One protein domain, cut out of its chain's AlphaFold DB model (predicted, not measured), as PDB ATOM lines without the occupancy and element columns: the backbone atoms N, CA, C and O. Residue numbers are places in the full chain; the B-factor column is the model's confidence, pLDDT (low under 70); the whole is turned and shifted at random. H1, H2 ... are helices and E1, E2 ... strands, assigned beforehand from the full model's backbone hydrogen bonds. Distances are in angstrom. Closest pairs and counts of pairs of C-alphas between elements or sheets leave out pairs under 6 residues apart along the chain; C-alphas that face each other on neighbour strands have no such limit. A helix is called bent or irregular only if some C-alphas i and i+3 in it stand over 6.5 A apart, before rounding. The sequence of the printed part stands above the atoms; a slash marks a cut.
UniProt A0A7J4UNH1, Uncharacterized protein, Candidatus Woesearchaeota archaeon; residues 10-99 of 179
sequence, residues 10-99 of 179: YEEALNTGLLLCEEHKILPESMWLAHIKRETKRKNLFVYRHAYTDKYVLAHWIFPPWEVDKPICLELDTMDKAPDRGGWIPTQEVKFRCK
ATOM      1  N   TYR A  10     204.566 247.190  91.902       78.25
ATOM      2  CA  TYR A  10     205.991 247.337  91.639       78.25
ATOM      3  C   TYR A  10     206.391 248.803  91.443       78.25
ATOM      4  O   TYR A  10     207.399 249.231  91.997       78.25
ATOM      5  N   GLU A  11     205.591 249.595  90.722       78.88
ATOM      6  CA  GLU A  11     205.863 251.030  90.551       78.88
ATOM      7  C   GLU A  11     205.739 251.794  91.872       78.88
ATOM      8  O   GLU A  11     206.547 252.676  92.154       78.88
ATOM      9  N   GLU A  12     204.778 251.436  92.724       75.62
ATOM     10  CA  GLU A  12     204.691 252.019  94.067       75.62
ATOM     11  C   GLU A  12     205.900 251.639  94.932       75.62
ATOM     12  O   GLU A  12     206.492 252.499  95.590       75.62
ATOM     13  N   ALA A  13     206.316 250.370  94.897       73.69
ATOM     14  CA  ALA A  13     207.495 249.908  95.621       73.69
ATOM     15  C   ALA A  13     208.790 250.546  95.100       73.69
ATOM     16  O   ALA A  13     209.685 250.807  95.895       73.69
ATOM     17  N   LEU A  14     208.900 250.852  93.802       75.94
ATOM     18  CA  LEU A  14     210.048 251.585  93.251       75.94
ATOM     19  C   LEU A  14     210.154 253.003  93.819       75.94
ATOM     20  O   LEU A  14     211.258 253.509  93.991       75.94
ATOM     21  N   ASN A  15     209.017 253.638  94.113       72.50
ATOM     22  CA  ASN A  15     208.969 254.995  94.657       72.50
ATOM     23  C   ASN A  15     209.177 255.053  96.180       72.50
ATOM     24  O   ASN A  15     209.476 256.122  96.709       72.50
ATOM     25  N   THR A  16     208.976 253.942  96.894       72.12
ATOM     26  CA  THR A  16     208.915 253.921  98.369       72.12
ATOM     27  C   THR A  16     209.912 252.972  99.031       72.12
ATOM     28  O   THR A  16     210.269 253.174 100.190       72.12
ATOM     29  N   GLY A  17     210.344 251.930  98.327       70.25
ATOM     30  CA  GLY A  17     211.258 250.909  98.822       70.25
ATOM     31  C   GLY A  17     212.726 251.240  98.572       70.25
ATOM     32  O   GLY A  17     213.068 252.173  97.845       70.25
ATOM     33  N   LEU A  18     213.609 250.433  99.162       82.31
ATOM     34  CA  LEU A  18     215.037 250.512  98.884       82.31
ATOM     35  C   LEU A  18     215.359 249.670  97.648       82.31
ATOM     36  O   LEU A  18     215.136 248.455  97.639       82.31
ATOM     37  N   LEU A  19     215.913 250.316  96.626       88.00
ATOM     38  CA  LEU A  19     216.471 249.640  95.462       88.00
ATOM     39  C   LEU A  19     217.870 249.128  95.800       88.00
ATOM     40  O   LEU A  19     218.743 249.902  96.200       88.00
ATOM     41  N   LEU A  20     218.094 247.826  95.628       88.88
ATOM     42  CA  LEU A  20     219.397 247.245  95.924       88.88
ATOM     43  C   LEU A  20     220.378 247.520  94.769       88.88
ATOM     44  O   LEU A  20     220.244 246.957  93.685       88.88
ATOM     45  N   CYS A  21     221.346 248.404  95.005       88.56
ATOM     46  CA  CYS A  21     222.418 248.779  94.069       88.56
ATOM     47  C   CYS A  21     223.805 248.223  94.464       88.56
ATOM     48  O   CYS A  21     223.927 247.454  95.420       88.56
ATOM     49  N   GLU A  22     224.850 248.597  93.718       90.12
ATOM     50  CA  GLU A  22     226.225 248.075  93.843       90.12
ATOM     51  C   GLU A  22     226.853 248.302  95.227       90.12
ATOM     52  O   GLU A  22     227.726 247.549  95.662       90.12
ATOM     53  N   GLU A  23     226.377 249.302  95.962       92.75
ATOM     54  CA  GLU A  23     226.846 249.630  97.306       92.75
ATOM     55  C   GLU A  23     226.316 248.684  98.390       92.75
ATOM     56  O   GLU A  23     226.728 248.765  99.551       92.75
ATOM     57  N   HIS A  24     225.447 247.745  98.019       95.12
ATOM     58  CA  HIS A  24     224.889 246.743  98.912       95.12
ATOM     59  C   HIS A  24     225.477 245.369  98.614       95.12
ATOM     60  O   HIS A  24     225.097 244.671  97.673       95.12
ATOM     61  N   LYS A  25     226.385 244.918  99.477       96.44
ATOM     62  CA  LYS A  25     226.974 243.587  99.346       96.44
ATOM     63  C   LYS A  25     226.152 242.567 100.119       96.44
ATOM     64  O   LYS A  25     226.250 242.519 101.343       96.44
ATOM     65  N   ILE A  26     225.384 241.728  99.425       96.25
ATOM     66  CA  ILE A  26     224.646 240.619 100.051       96.25
ATOM     67  C   ILE A  26     225.637 239.637 100.695       96.25
ATOM     68  O   ILE A  26     226.634 239.240 100.089       96.25
ATOM     69  N   LEU A  27     225.365 239.257 101.942       95.44
ATOM     70  CA  LEU A  27     226.142 238.265 102.671       95.44
ATOM     71  C   LEU A  27     225.650 236.845 102.349       95.44
ATOM     72  O   LEU A  27     224.450 236.641 102.142       95.44
ATOM     73  N   PRO A  28     226.547 235.843 102.384       95.88
ATOM     74  CA  PRO A  28     226.151 234.442 102.376       95.88
ATOM     75  C   PRO A  28     225.193 234.110 103.523       95.88
ATOM     76  O   PRO A  28     225.192 234.754 104.577       95.88
ATOM     77  N   GLU A  29     224.397 233.064 103.332       95.50
ATOM     78  CA  GLU A  29     223.468 232.610 104.359       95.50
ATOM     79  C   GLU A  29     224.217 232.103 105.599       95.50
ATOM     80  O   GLU A  29     225.003 231.160 105.539       95.50
ATOM     81  N   SER A  30     223.966 232.746 106.742       95.25
ATOM     82  CA  SER A  30     224.522 232.350 108.035       95.25
ATOM     83  C   SER A  30     223.582 231.399 108.782       95.25
ATOM     84  O   SER A  30     222.371 231.393 108.556       95.25
ATOM     85  N   MET A  31     224.120 230.647 109.749       95.56
ATOM     86  CA  MET A  31     223.317 229.782 110.631       95.56
ATOM     87  C   MET A  31     222.231 230.563 111.380       95.56
ATOM     88  O   MET A  31     221.111 230.077 111.544       95.56
ATOM     89  N   TRP A  32     222.549 231.792 111.798       95.50
ATOM     90  CA  TRP A  32     221.583 232.694 112.416       95.50
ATOM     91  C   TRP A  32     220.476 233.083 111.430       95.50
ATOM     92  O   TRP A  32     219.303 232.944 111.761       95.50
ATOM     93  N   LEU A  33     220.814 233.487 110.200       96.56
ATOM     94  CA  LEU A  33     219.805 233.854 109.202       96.56
ATOM     95  C   LEU A  33     218.894 232.664 108.869       96.56
ATOM     96  O   LEU A  33     217.675 232.819 108.840       96.56
ATOM     97  N   ALA A  34     219.463 231.469 108.698       96.56
ATOM     98  CA  ALA A  34     218.699 230.245 108.473       96.56
ATOM     99  C   ALA A  34     217.744 229.936 109.643       96.56
ATOM    100  O   ALA A  34     216.580 229.580 109.430       96.56
ATOM    101  N   HIS A  35     218.202 230.121 110.888       95.69
ATOM    102  CA  HIS A  35     217.356 230.021 112.077       95.69
ATOM    103  C   HIS A  35     216.210 231.043 112.038       95.69
ATOM    104  O   HIS A  35     215.048 230.661 112.165       95.69
ATOM    105  N   ILE A  36     216.506 232.317 111.780       95.94
ATOM    106  CA  ILE A  36     215.508 233.391 111.713       95.94
ATOM    107  C   ILE A  36     214.469 233.145 110.612       95.94
ATOM    108  O   ILE A  36     213.272 233.317 110.856       95.94
ATOM    109  N   LYS A  37     214.875 232.698 109.419       96.00
ATOM    110  CA  LYS A  37     213.946 232.338 108.332       96.00
ATOM    111  C   LYS A  37     212.968 231.245 108.752       96.00
ATOM    112  O   LYS A  37     211.780 231.333 108.444       96.00
ATOM    113  N   ARG A  38     213.451 230.229 109.475       96.19
ATOM    114  CA  ARG A  38     212.616 229.145 110.013       96.19
ATOM    115  C   ARG A  38     211.636 229.668 111.061       96.19
ATOM    116  O   ARG A  38     210.448 229.377 110.982       96.19
ATOM    117  N   GLU A  39     212.124 230.475 111.995       95.00
ATOM    118  CA  GLU A  39     211.341 231.022 113.106       95.00
ATOM    119  C   GLU A  39     210.257 232.013 112.663       95.00
ATOM    120  O   GLU A  39     209.168 232.049 113.234       95.00
ATOM    121  N   THR A  40     210.541 232.818 111.640       92.00
ATOM    122  CA  THR A  40     209.608 233.813 111.081       92.00
ATOM    123  C   THR A  40     208.768 233.269 109.927       92.00
ATOM    124  O   THR A  40     207.833 233.936 109.489       92.00
ATOM    125  N   LYS A  41     209.105 232.079 109.411       92.81
ATOM    126  CA  LYS A  41     208.558 231.489 108.176       92.81
ATOM    127  C   LYS A  41     208.733 232.377 106.932       92.81
ATOM    128  O   LYS A  41     208.023 232.197 105.943       92.81
ATOM    129  N   ARG A  42     209.686 233.317 106.940       90.06
ATOM    130  CA  ARG A  42     209.979 234.213 105.810       90.06
ATOM    131  C   ARG A  42     211.242 233.761 105.083       90.06
ATOM    132  O   ARG A  42     212.349 234.007 105.544       90.06
ATOM    133  N   LYS A  43     211.084 233.139 103.912       93.19
ATOM    134  CA  LYS A  43     212.213 232.637 103.098       93.19
ATOM    135  C   LYS A  43     213.040 233.752 102.447       93.19
ATOM    136  O   LYS A  43     214.240 233.592 102.258       93.19
ATOM    137  N   ASN A  44     212.401 234.892 102.194       94.38
ATOM    138  CA  ASN A  44     212.959 236.042 101.478       94.38
ATOM    139  C   ASN A  44     213.773 236.999 102.364       94.38
ATOM    140  O   ASN A  44     214.035 238.130 101.965       94.38
ATOM    141  N   LEU A  45     214.126 236.592 103.586       96.25
ATOM    142  CA  LEU A  45     215.032 237.378 104.424       96.25
ATOM    143  C   LEU A  45     216.469 237.246 103.927       96.25
ATOM    144  O   LEU A  45     216.902 236.169 103.515       96.25
ATOM    145  N   PHE A  46     217.223 238.327 104.008       97.44
ATOM    146  CA  PHE A  46     218.636 238.341 103.667       97.44
ATOM    147  C   PHE A  46     219.363 239.409 104.477       97.44
ATOM    148  O   PHE A  46     218.738 240.246 105.124       97.44
ATOM    149  N   VAL A  47     220.691 239.345 104.467       97.44
ATOM    150  CA  VAL A  47     221.538 240.370 105.074       97.44
ATOM    151  C   VAL A  47     222.448 240.925 103.998       97.44
ATOM    152  O   VAL A  47     223.012 240.155 103.221       97.44
ATOM    153  N   TYR A  48     222.625 242.237 103.965       97.31
ATOM    154  CA  TYR A  48     223.688 242.871 103.190       97.31
ATOM    155  C   TYR A  48     224.529 243.783 104.074       97.31
ATOM    156  O   TYR A  48     224.130 244.154 105.175       97.31
ATOM    157  N   ARG A  49     225.714 244.133 103.586       97.44
ATOM    158  CA  ARG A  49     226.571 245.173 104.149       97.44
ATOM    159  C   ARG A  49     226.485 246.401 103.259       97.44
ATOM    160  O   ARG A  49     226.700 246.291 102.053       97.44
ATOM    161  N   HIS A  50     226.174 247.542 103.854       96.19
ATOM    162  CA  HIS A  50     226.116 248.818 103.156       96.19
ATOM    163  C   HIS A  50     227.520 249.431 103.088       96.19
ATOM    164  O   HIS A  50     228.160 249.636 104.121       96.19
ATOM    165  N   ALA A  51     228.013 249.726 101.883       94.31
ATOM    166  CA  ALA A  51     229.401 250.132 101.659       94.31
ATOM    167  C   ALA A  51     229.774 251.439 102.378       94.31
ATOM    168  O   ALA A  51     230.862 251.531 102.940       94.31
ATOM    169  N   TYR A  52     228.872 252.428 102.406       92.38
ATOM    170  CA  TYR A  52     229.181 253.748 102.975       92.38
ATOM    171  C   TYR A  52     229.122 253.812 104.505       92.38
ATOM    172  O   TYR A  52     229.904 254.526 105.123       92.38
ATOM    173  N   THR A  53     228.177 253.107 105.126       94.44
ATOM    174  CA  THR A  53     227.932 253.187 106.578       94.44
ATOM    175  C   THR A  53     228.648 252.080 107.338       94.44
ATOM    176  O   THR A  53     228.693 252.102 108.566       94.44
ATOM    177  N   ASP A  54     229.171 251.097 106.605       94.44
ATOM    178  CA  ASP A  54     229.756 249.868 107.125       94.44
ATOM    179  C   ASP A  54     228.826 249.072 108.060       94.44
ATOM    180  O   ASP A  54     229.265 248.268 108.884       94.44
ATOM    181  N   LYS A  55     227.512 249.292 107.945       96.56
ATOM    182  CA  LYS A  55     226.497 248.569 108.716       96.56
ATOM    183  C   LYS A  55     226.043 247.323 107.976       96.56
ATOM    184  O   LYS A  55     226.036 247.266 106.743       96.56
ATOM    185  N   TYR A  56     225.616 246.338 108.751       97.56
ATOM    186  CA  TYR A  56     224.947 245.146 108.254       97.56
ATOM    187  C   TYR A  56     223.452 245.333 108.432       97.56
ATOM    188  O   TYR A  56     223.005 245.734 109.499       97.56
ATOM    189  N   VAL A  57     222.669 245.048 107.404       96.69
ATOM    190  CA  VAL A  57     221.232 245.311 107.408       96.69
ATOM    191  C   VAL A  57     220.500 244.006 107.174       96.69
ATOM    192  O   VAL A  57     220.759 243.313 106.189       96.69
ATOM    193  N   LEU A  58     219.603 243.653 108.093       96.75
ATOM    194  CA  LEU A  58     218.620 242.601 107.880       96.75
ATOM    195  C   LEU A  58     217.501 243.184 107.024       96.75
ATOM    196  O   LEU A  58     216.870 244.163 107.415       96.75
ATOM    197  N   ALA A  59     217.222 242.551 105.895       95.38
ATOM    198  CA  ALA A  59     216.225 243.008 104.946       95.38
ATOM    199  C   ALA A  59     215.326 241.865 104.465       95.38
ATOM    200  O   ALA A  59     215.611 240.675 104.645       95.38
ATOM    201  N   HIS A  60     214.212 242.243 103.849       93.69
ATOM    202  CA  HIS A  60     213.243 241.344 103.240       93.69
ATOM    203  C   HIS A  60     213.019 241.726 101.781       93.69
ATOM    204  O   HIS A  60     212.717 242.883 101.493       93.69
ATOM    205  N   TRP A  61     213.122 240.765 100.863       93.44
ATOM    206  CA  TRP A  61     212.771 241.023  99.467       93.44
ATOM    207  C   TRP A  61     211.275 241.290  99.320       93.44
ATOM    208  O   TRP A  61     210.463 240.449  99.706       93.44
ATOM    209  N   ILE A  62     210.943 242.441  98.731       90.12
ATOM    210  CA  ILE A  62     209.605 242.734  98.209       90.12
ATOM    211  C   ILE A  62     209.537 242.229  96.766       90.12
ATOM    212  O   ILE A  62     208.666 241.430  96.441       90.12
ATOM    213  N   PHE A  63     210.512 242.638  95.948       90.25
ATOM    214  CA  PHE A  63     210.713 242.173  94.578       90.25
ATOM    215  C   PHE A  63     212.159 241.690  94.427       90.25
ATOM    216  O   PHE A  63     213.082 242.507  94.430       90.25
ATOM    217  N   PRO A  64     212.391 240.373  94.383       92.06
ATOM    218  CA  PRO A  64     213.734 239.817  94.397       92.06
ATOM    219  C   PRO A  64     214.429 239.908  93.026       92.06
ATOM    220  O   PRO A  64     213.767 239.987  91.992       92.06
ATOM    221  N   PRO A  65     215.770 239.806  92.983       93.62
ATOM    222  CA  PRO A  65     216.549 239.972  91.749       93.62
ATOM    223  C   PRO A  65     216.319 238.885  90.688       93.62
ATOM    224  O   PRO A  65     216.740 239.051  89.552       93.62
ATOM    225  N   TRP A  66     215.679 237.765  91.036       93.81
ATOM    226  CA  TRP A  66     215.300 236.729  90.066       93.81
ATOM    227  C   TRP A  66     213.930 236.977  89.414       93.81
ATOM    228  O   TRP A  66     213.543 236.223  88.526       93.81
ATOM    229  N   GLU A  67     213.190 237.997  89.856       90.06
ATOM    230  CA  GLU A  67     211.876 238.368  89.309       90.06
ATOM    231  C   GLU A  67     211.910 239.686  88.531       90.06
ATOM    232  O   GLU A  67     211.100 239.872  87.624       90.06
ATOM    233  N   VAL A  68     212.819 240.604  88.880       89.94
ATOM    234  CA  VAL A  68     212.851 241.968  88.337       89.94
ATOM    235  C   VAL A  68     214.277 242.470  88.116       89.94
ATOM    236  O   VAL A  68     215.193 242.110  88.853       89.94
ATOM    237  N   ASP A  69     214.439 243.386  87.157       88.69
ATOM    238  CA  ASP A  69     215.730 244.031  86.862       88.69
ATOM    239  C   ASP A  69     216.189 244.984  87.973       88.69
ATOM    240  O   ASP A  69     217.385 245.180  88.188       88.69
ATOM    241  N   LYS A  70     215.236 245.610  88.676       88.25
ATOM    242  CA  LYS A  70     215.499 246.531  89.786       88.25
ATOM    243  C   LYS A  70     214.963 245.914  91.075       88.25
ATOM    244  O   LYS A  70     213.791 246.111  91.392       88.25
ATOM    245  N   PRO A  71     215.782 245.134  91.796       92.88
ATOM    246  CA  PRO A  71     215.334 244.449  92.996       92.88
ATOM    247  C   PRO A  71     215.037 245.442  94.119       92.88
ATOM    248  O   PRO A  71     215.787 246.394  94.348       92.88
ATOM    249  N   ILE A  72     213.945 245.191  94.836       89.50
ATOM    250  CA  ILE A  72     213.420 246.071  95.880       89.50
ATOM    251  C   ILE A  72     213.307 245.290  97.177       89.50
ATOM    252  O   ILE A  72     212.704 244.209  97.232       89.50
ATOM    253  N   CYS A  73     213.845 245.861  98.245       92.00
ATOM    254  CA  CYS A  73     213.753 245.297  99.578       92.00
ATOM    255  C   CYS A  73     213.232 246.300 100.604       92.00
ATOM    256  O   CYS A  73     213.271 247.516 100.416       92.00
ATOM    257  N   LEU A  74     212.766 245.746 101.718       90.81
ATOM    258  CA  LEU A  74     212.466 246.472 102.940       90.81
ATOM    259  C   LEU A  74     213.576 246.202 103.954       90.81
ATOM    260  O   LEU A  74     213.805 245.043 104.315       90.81
ATOM    261  N   GLU A  75     214.235 247.255 104.427       93.12
ATOM    262  CA  GLU A  75     215.123 247.167 105.584       93.12
ATOM    263  C   GLU A  75     214.291 246.901 106.842       93.12
ATOM    264  O   GLU A  75     213.294 247.575 107.102       93.12
ATOM    265  N   LEU A  76     214.680 245.892 107.617       92.62
ATOM    266  CA  LEU A  76     214.034 245.563 108.882       92.62
ATOM    267  C   LEU A  76     214.838 246.115 110.052       92.62
ATOM    268  O   LEU A  76     214.259 246.688 110.968       92.62
ATOM    269  N   ASP A  77     216.155 245.913 110.055       94.88
ATOM    270  CA  ASP A  77     217.003 246.363 111.154       94.88
ATOM    271  C   ASP A  77     218.475 246.456 110.756       94.88
ATOM    272  O   ASP A  77     218.912 245.816 109.798       94.88
ATOM    273  N   THR A  78     219.246 247.206 111.538       95.56
ATOM    274  CA  THR A  78     220.678 247.426 111.322       95.56
ATOM    275  C   THR A  78     221.516 246.833 112.451       95.56
ATOM    276  O   THR A  78     221.103 246.786 113.603       95.56
ATOM    277  N   MET A  79     222.715 246.370 112.115       96.19
ATOM    278  CA  MET A  79     223.654 245.697 113.003       96.19
ATOM    279  C   MET A  79     225.055 246.281 112.788       96.19
ATOM    280  O   MET A  79     225.491 246.502 111.655       96.19
ATOM    281  N   ASP A  80     225.797 246.473 113.878       96.44
ATOM    282  CA  ASP A  80     227.182 246.970 113.832       96.44
ATOM    283  C   ASP A  80     228.189 245.909 113.377       96.44
ATOM    284  O   ASP A  80     229.299 246.220 112.951       96.44
ATOM    285  N   LYS A  81     227.820 244.634 113.502       95.75
ATOM    286  CA  LYS A  81     228.660 243.491 113.153       95.75
ATOM    287  C   LYS A  81     227.880 242.542 112.262       95.75
ATOM    288  O   LYS A  81     226.656 242.467 112.330       95.75
ATOM    289  N   ALA A  82     228.611 241.779 111.462       93.38
ATOM    290  CA  ALA A  82     228.023 240.693 110.703       93.38
ATOM    291  C   ALA A  82     227.392 239.664 111.664       93.38
ATOM    292  O   ALA A  82     227.927 239.455 112.764       93.38
ATOM    293  N   PRO A  83     226.291 238.991 111.278       91.88
ATOM    294  CA  PRO A  83     225.668 237.987 112.127       91.88
ATOM    295  C   PRO A  83     226.661 236.903 112.562       91.88
ATOM    296  O   PRO A  83     226.807 236.647 113.742       91.88
ATOM    297  N   ASP A  84     227.452 236.327 111.664       88.56
ATOM    298  CA  ASP A  84     228.486 235.329 111.995       88.56
ATOM    299  C   ASP A  84     229.554 235.811 113.003       88.56
ATOM    300  O   ASP A  84     230.243 234.992 113.606       88.56
ATOM    301  N   ARG A  85     229.658 237.125 113.238       90.69
ATOM    302  CA  ARG A  85     230.589 237.765 114.183       90.69
ATOM    303  C   ARG A  85     229.906 238.299 115.446       90.69
ATOM    304  O   ARG A  85     230.451 239.174 116.122       90.69
ATOM    305  N   GLY A  86     228.713 237.796 115.753       89.38
ATOM    306  CA  GLY A  86     227.966 238.147 116.961       89.38
ATOM    307  C   GLY A  86     227.124 239.416 116.839       89.38
ATOM    308  O   GLY A  86     226.665 239.926 117.853       89.38
ATOM    309  N   GLY A  87     226.888 239.923 115.626       90.75
ATOM    310  CA  GLY A  87     225.908 240.988 115.379       90.75
ATOM    311  C   GLY A  87     224.464 240.490 115.360       90.75
ATOM    312  O   GLY A  87     223.676 240.962 114.556       90.75
ATOM    313  N   TRP A  88     224.117 239.473 116.152       91.38
ATOM    314  CA  TRP A  88     222.790 238.860 116.101       91.38
ATOM    315  C   TRP A  88     221.722 239.777 116.684       91.38
ATOM    316  O   TRP A  88     221.861 240.264 117.803       91.38
ATOM    317  N   ILE A  89     220.608 239.901 115.968       93.06
ATOM    318  CA  ILE A  89     219.383 240.485 116.513       93.06
ATOM    319  C   ILE A  89     218.599 239.367 117.220       93.06
ATOM    320  O   ILE A  89     218.479 238.262 116.664       93.06
ATOM    321  N   PRO A  90     218.049 239.611 118.422       94.31
ATOM    322  CA  PRO A  90     217.185 238.659 119.107       94.31
ATOM    323  C   PRO A  90     216.016 238.184 118.233       94.31
ATOM    324  O   PRO A  90     215.293 238.979 117.632       94.31
ATOM    325  N   THR A  91     215.763 236.872 118.215       93.69
ATOM    326  CA  THR A  91     214.704 236.263 117.390       93.69
ATOM    327  C   THR A  91     213.327 236.894 117.615       93.69
ATOM    328  O   THR A  91     212.566 237.060 116.664       93.69
ATOM    329  N   GLN A  92     212.988 237.254 118.857       91.50
ATOM    330  CA  GLN A  92     211.702 237.889 119.178       91.50
ATOM    331  C   GLN A  92     211.561 239.277 118.550       91.50
ATOM    332  O   GLN A  92     210.492 239.620 118.047       91.50
ATOM    333  N   GLU A  93     212.645 240.043 118.517       92.44
ATOM    334  CA  GLU A  93     212.674 241.374 117.918       92.44
ATOM    335  C   GLU A  93     212.494 241.282 116.400       92.44
ATOM    336  O   GLU A  93     211.642 241.956 115.822       92.44
ATOM    337  N   VAL A  94     213.186 240.335 115.758       92.44
ATOM    338  CA  VAL A  94     212.982 240.065 114.330       92.44
ATOM    339  C   VAL A  94     211.553 239.603 114.048       92.44
ATOM    340  O   VAL A  94     210.940 240.068 113.088       92.44
ATOM    341  N   LYS A  95     210.982 238.725 114.886       91.12
ATOM    342  CA  LYS A  95     209.579 238.299 114.757       91.12
ATOM    343  C   LYS A  95     208.630 239.486 114.833       91.12
ATOM    344  O   LYS A  95     207.713 239.543 114.021       91.12
ATOM    345  N   PHE A  96     208.853 240.418 115.758       87.75
ATOM    346  CA  PHE A  96     208.044 241.624 115.900       87.75
ATOM    347  C   PHE A  96     208.097 242.495 114.641       87.75
ATOM    348  O   PHE A  96     207.048 242.823 114.096       87.75
ATOM    349  N   ARG A  97     209.295 242.765 114.107       86.81
ATOM    350  CA  ARG A  97     209.466 243.526 112.854       86.81
ATOM    351  C   ARG A  97     208.906 242.811 111.624       86.81
ATOM    352  O   ARG A  97     208.473 243.444 110.669       86.81
ATOM    353  N   CYS A  98     208.901 241.481 111.647       85.19
ATOM    354  CA  CYS A  98     208.323 240.649 110.597       85.19
ATOM    355  C   CYS A  98     206.798 240.499 110.696       85.19
ATOM    356  O   CYS A  98     206.213 239.883 109.794       85.19
ATOM    357  N   LYS A  99     206.136 240.979 111.759       79.75
ATOM    358  CA  LYS A  99     204.670 240.949 111.817       79.75
ATOM    359  C   LYS A  99     204.126 241.857 110.721       79.75
ATOM    360  O   LYS A  99     204.600 242.971 110.530       79.75
TER     361      LYS A  99
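AT A GLANCE: This is residues 10 to 99 of the 179 residues of an uncharacterized protein of Candidatus Woesearchaeota archaeon (UniProt A0A7J4UNH1). A strongly twisted, curled sheet of four strands makes the core, with the long, bent hairpin of E3 and E4 running through it; H1 sits near one end of that hairpin, and H2 and H3 make a touching pair away from H1, near the start of E2 and the bend of E4. The printed part has 90 residues, with three named helices and four named strands in the order H1 E1 H2 E2 E3 E4 H3. The sheet's order is E1 - E2 - E3 - E4, all antiparallel, and the class is mixed, helices and strands. The whole is compact, with a radius of gyration of the C-alphas of 12.7 A and spans of 35 by 29 by 20 A.

HOW THE PARTS SIT: Begin at the inner strands of the sheet, E2, residues 45 to 50, and E3, residues 56 to 63, an antiparallel hairpin in which N 46 and O 59 are 2.9 A apart, within hydrogen-bond range. E4, residues 72 to 79, is an edge strand and makes a hairpin with E3; look for N 58 and O 77, 2.8 A apart. E2, E3 and E4 are a meander, each strand the antiparallel neighbour of the one before. E3 bends by 51 degrees at residue 60, and E4 by 64 degrees at residue 76. The other edge strand, E1, residues 24 to 26, is antiparallel to E2, with N 25 and O 49 at 2.9 A. Residues 18 to 19 pair with residues 72 to 73 of E4, antiparallel. H1, residues 10 to 16, only grazes the sheet; its closest C-alpha pair with E4 is Leu 14 and Ile 72, 7.0 A. H2, residues 31 to 40, only grazes the sheet, with C-alphas of Lys 37 and Leu 45 the closest to E2 at 6.5 A. H3, residues 91 to 97, also only grazes it; its closest C-alpha pair with E4 is Arg 97 and Leu 76, 6.4 A. H2 and H3 touch, closest at the C-alphas of Thr 40 and Lys 95, 5.8 A, at a steep tilt of 55 degrees, the same way. H1 is apart from both. In H1, H2 and H3 every O i to N i+4 pair is within hydrogen-bond range.

IN THESE COORDINATES: Find C-alpha 56 at (224.947, 245.146, 108.254); from there E3 runs 20.0 A to C-alpha 63. E4 is also 20.0 A long, E2 16.0 A and E1 6.2 A. H2 spans 14.3 A, H3 10.0 A and H1 9.9 A. H1 begins at C-alpha 10, (205.991, 247.337, 91.639), and H3 ends at C-alpha 97, (209.466, 243.526, 112.854).

THE WHOLE: The two C-alphas farthest apart are those of Glu 11 and Gly 86, 36.8 A. The printed part has no cut. The link from E4 to H3, 11 residues, is long. The mean pLDDT of the printed part is 91.4, that of H1 is 75, and no printed residue is under 70.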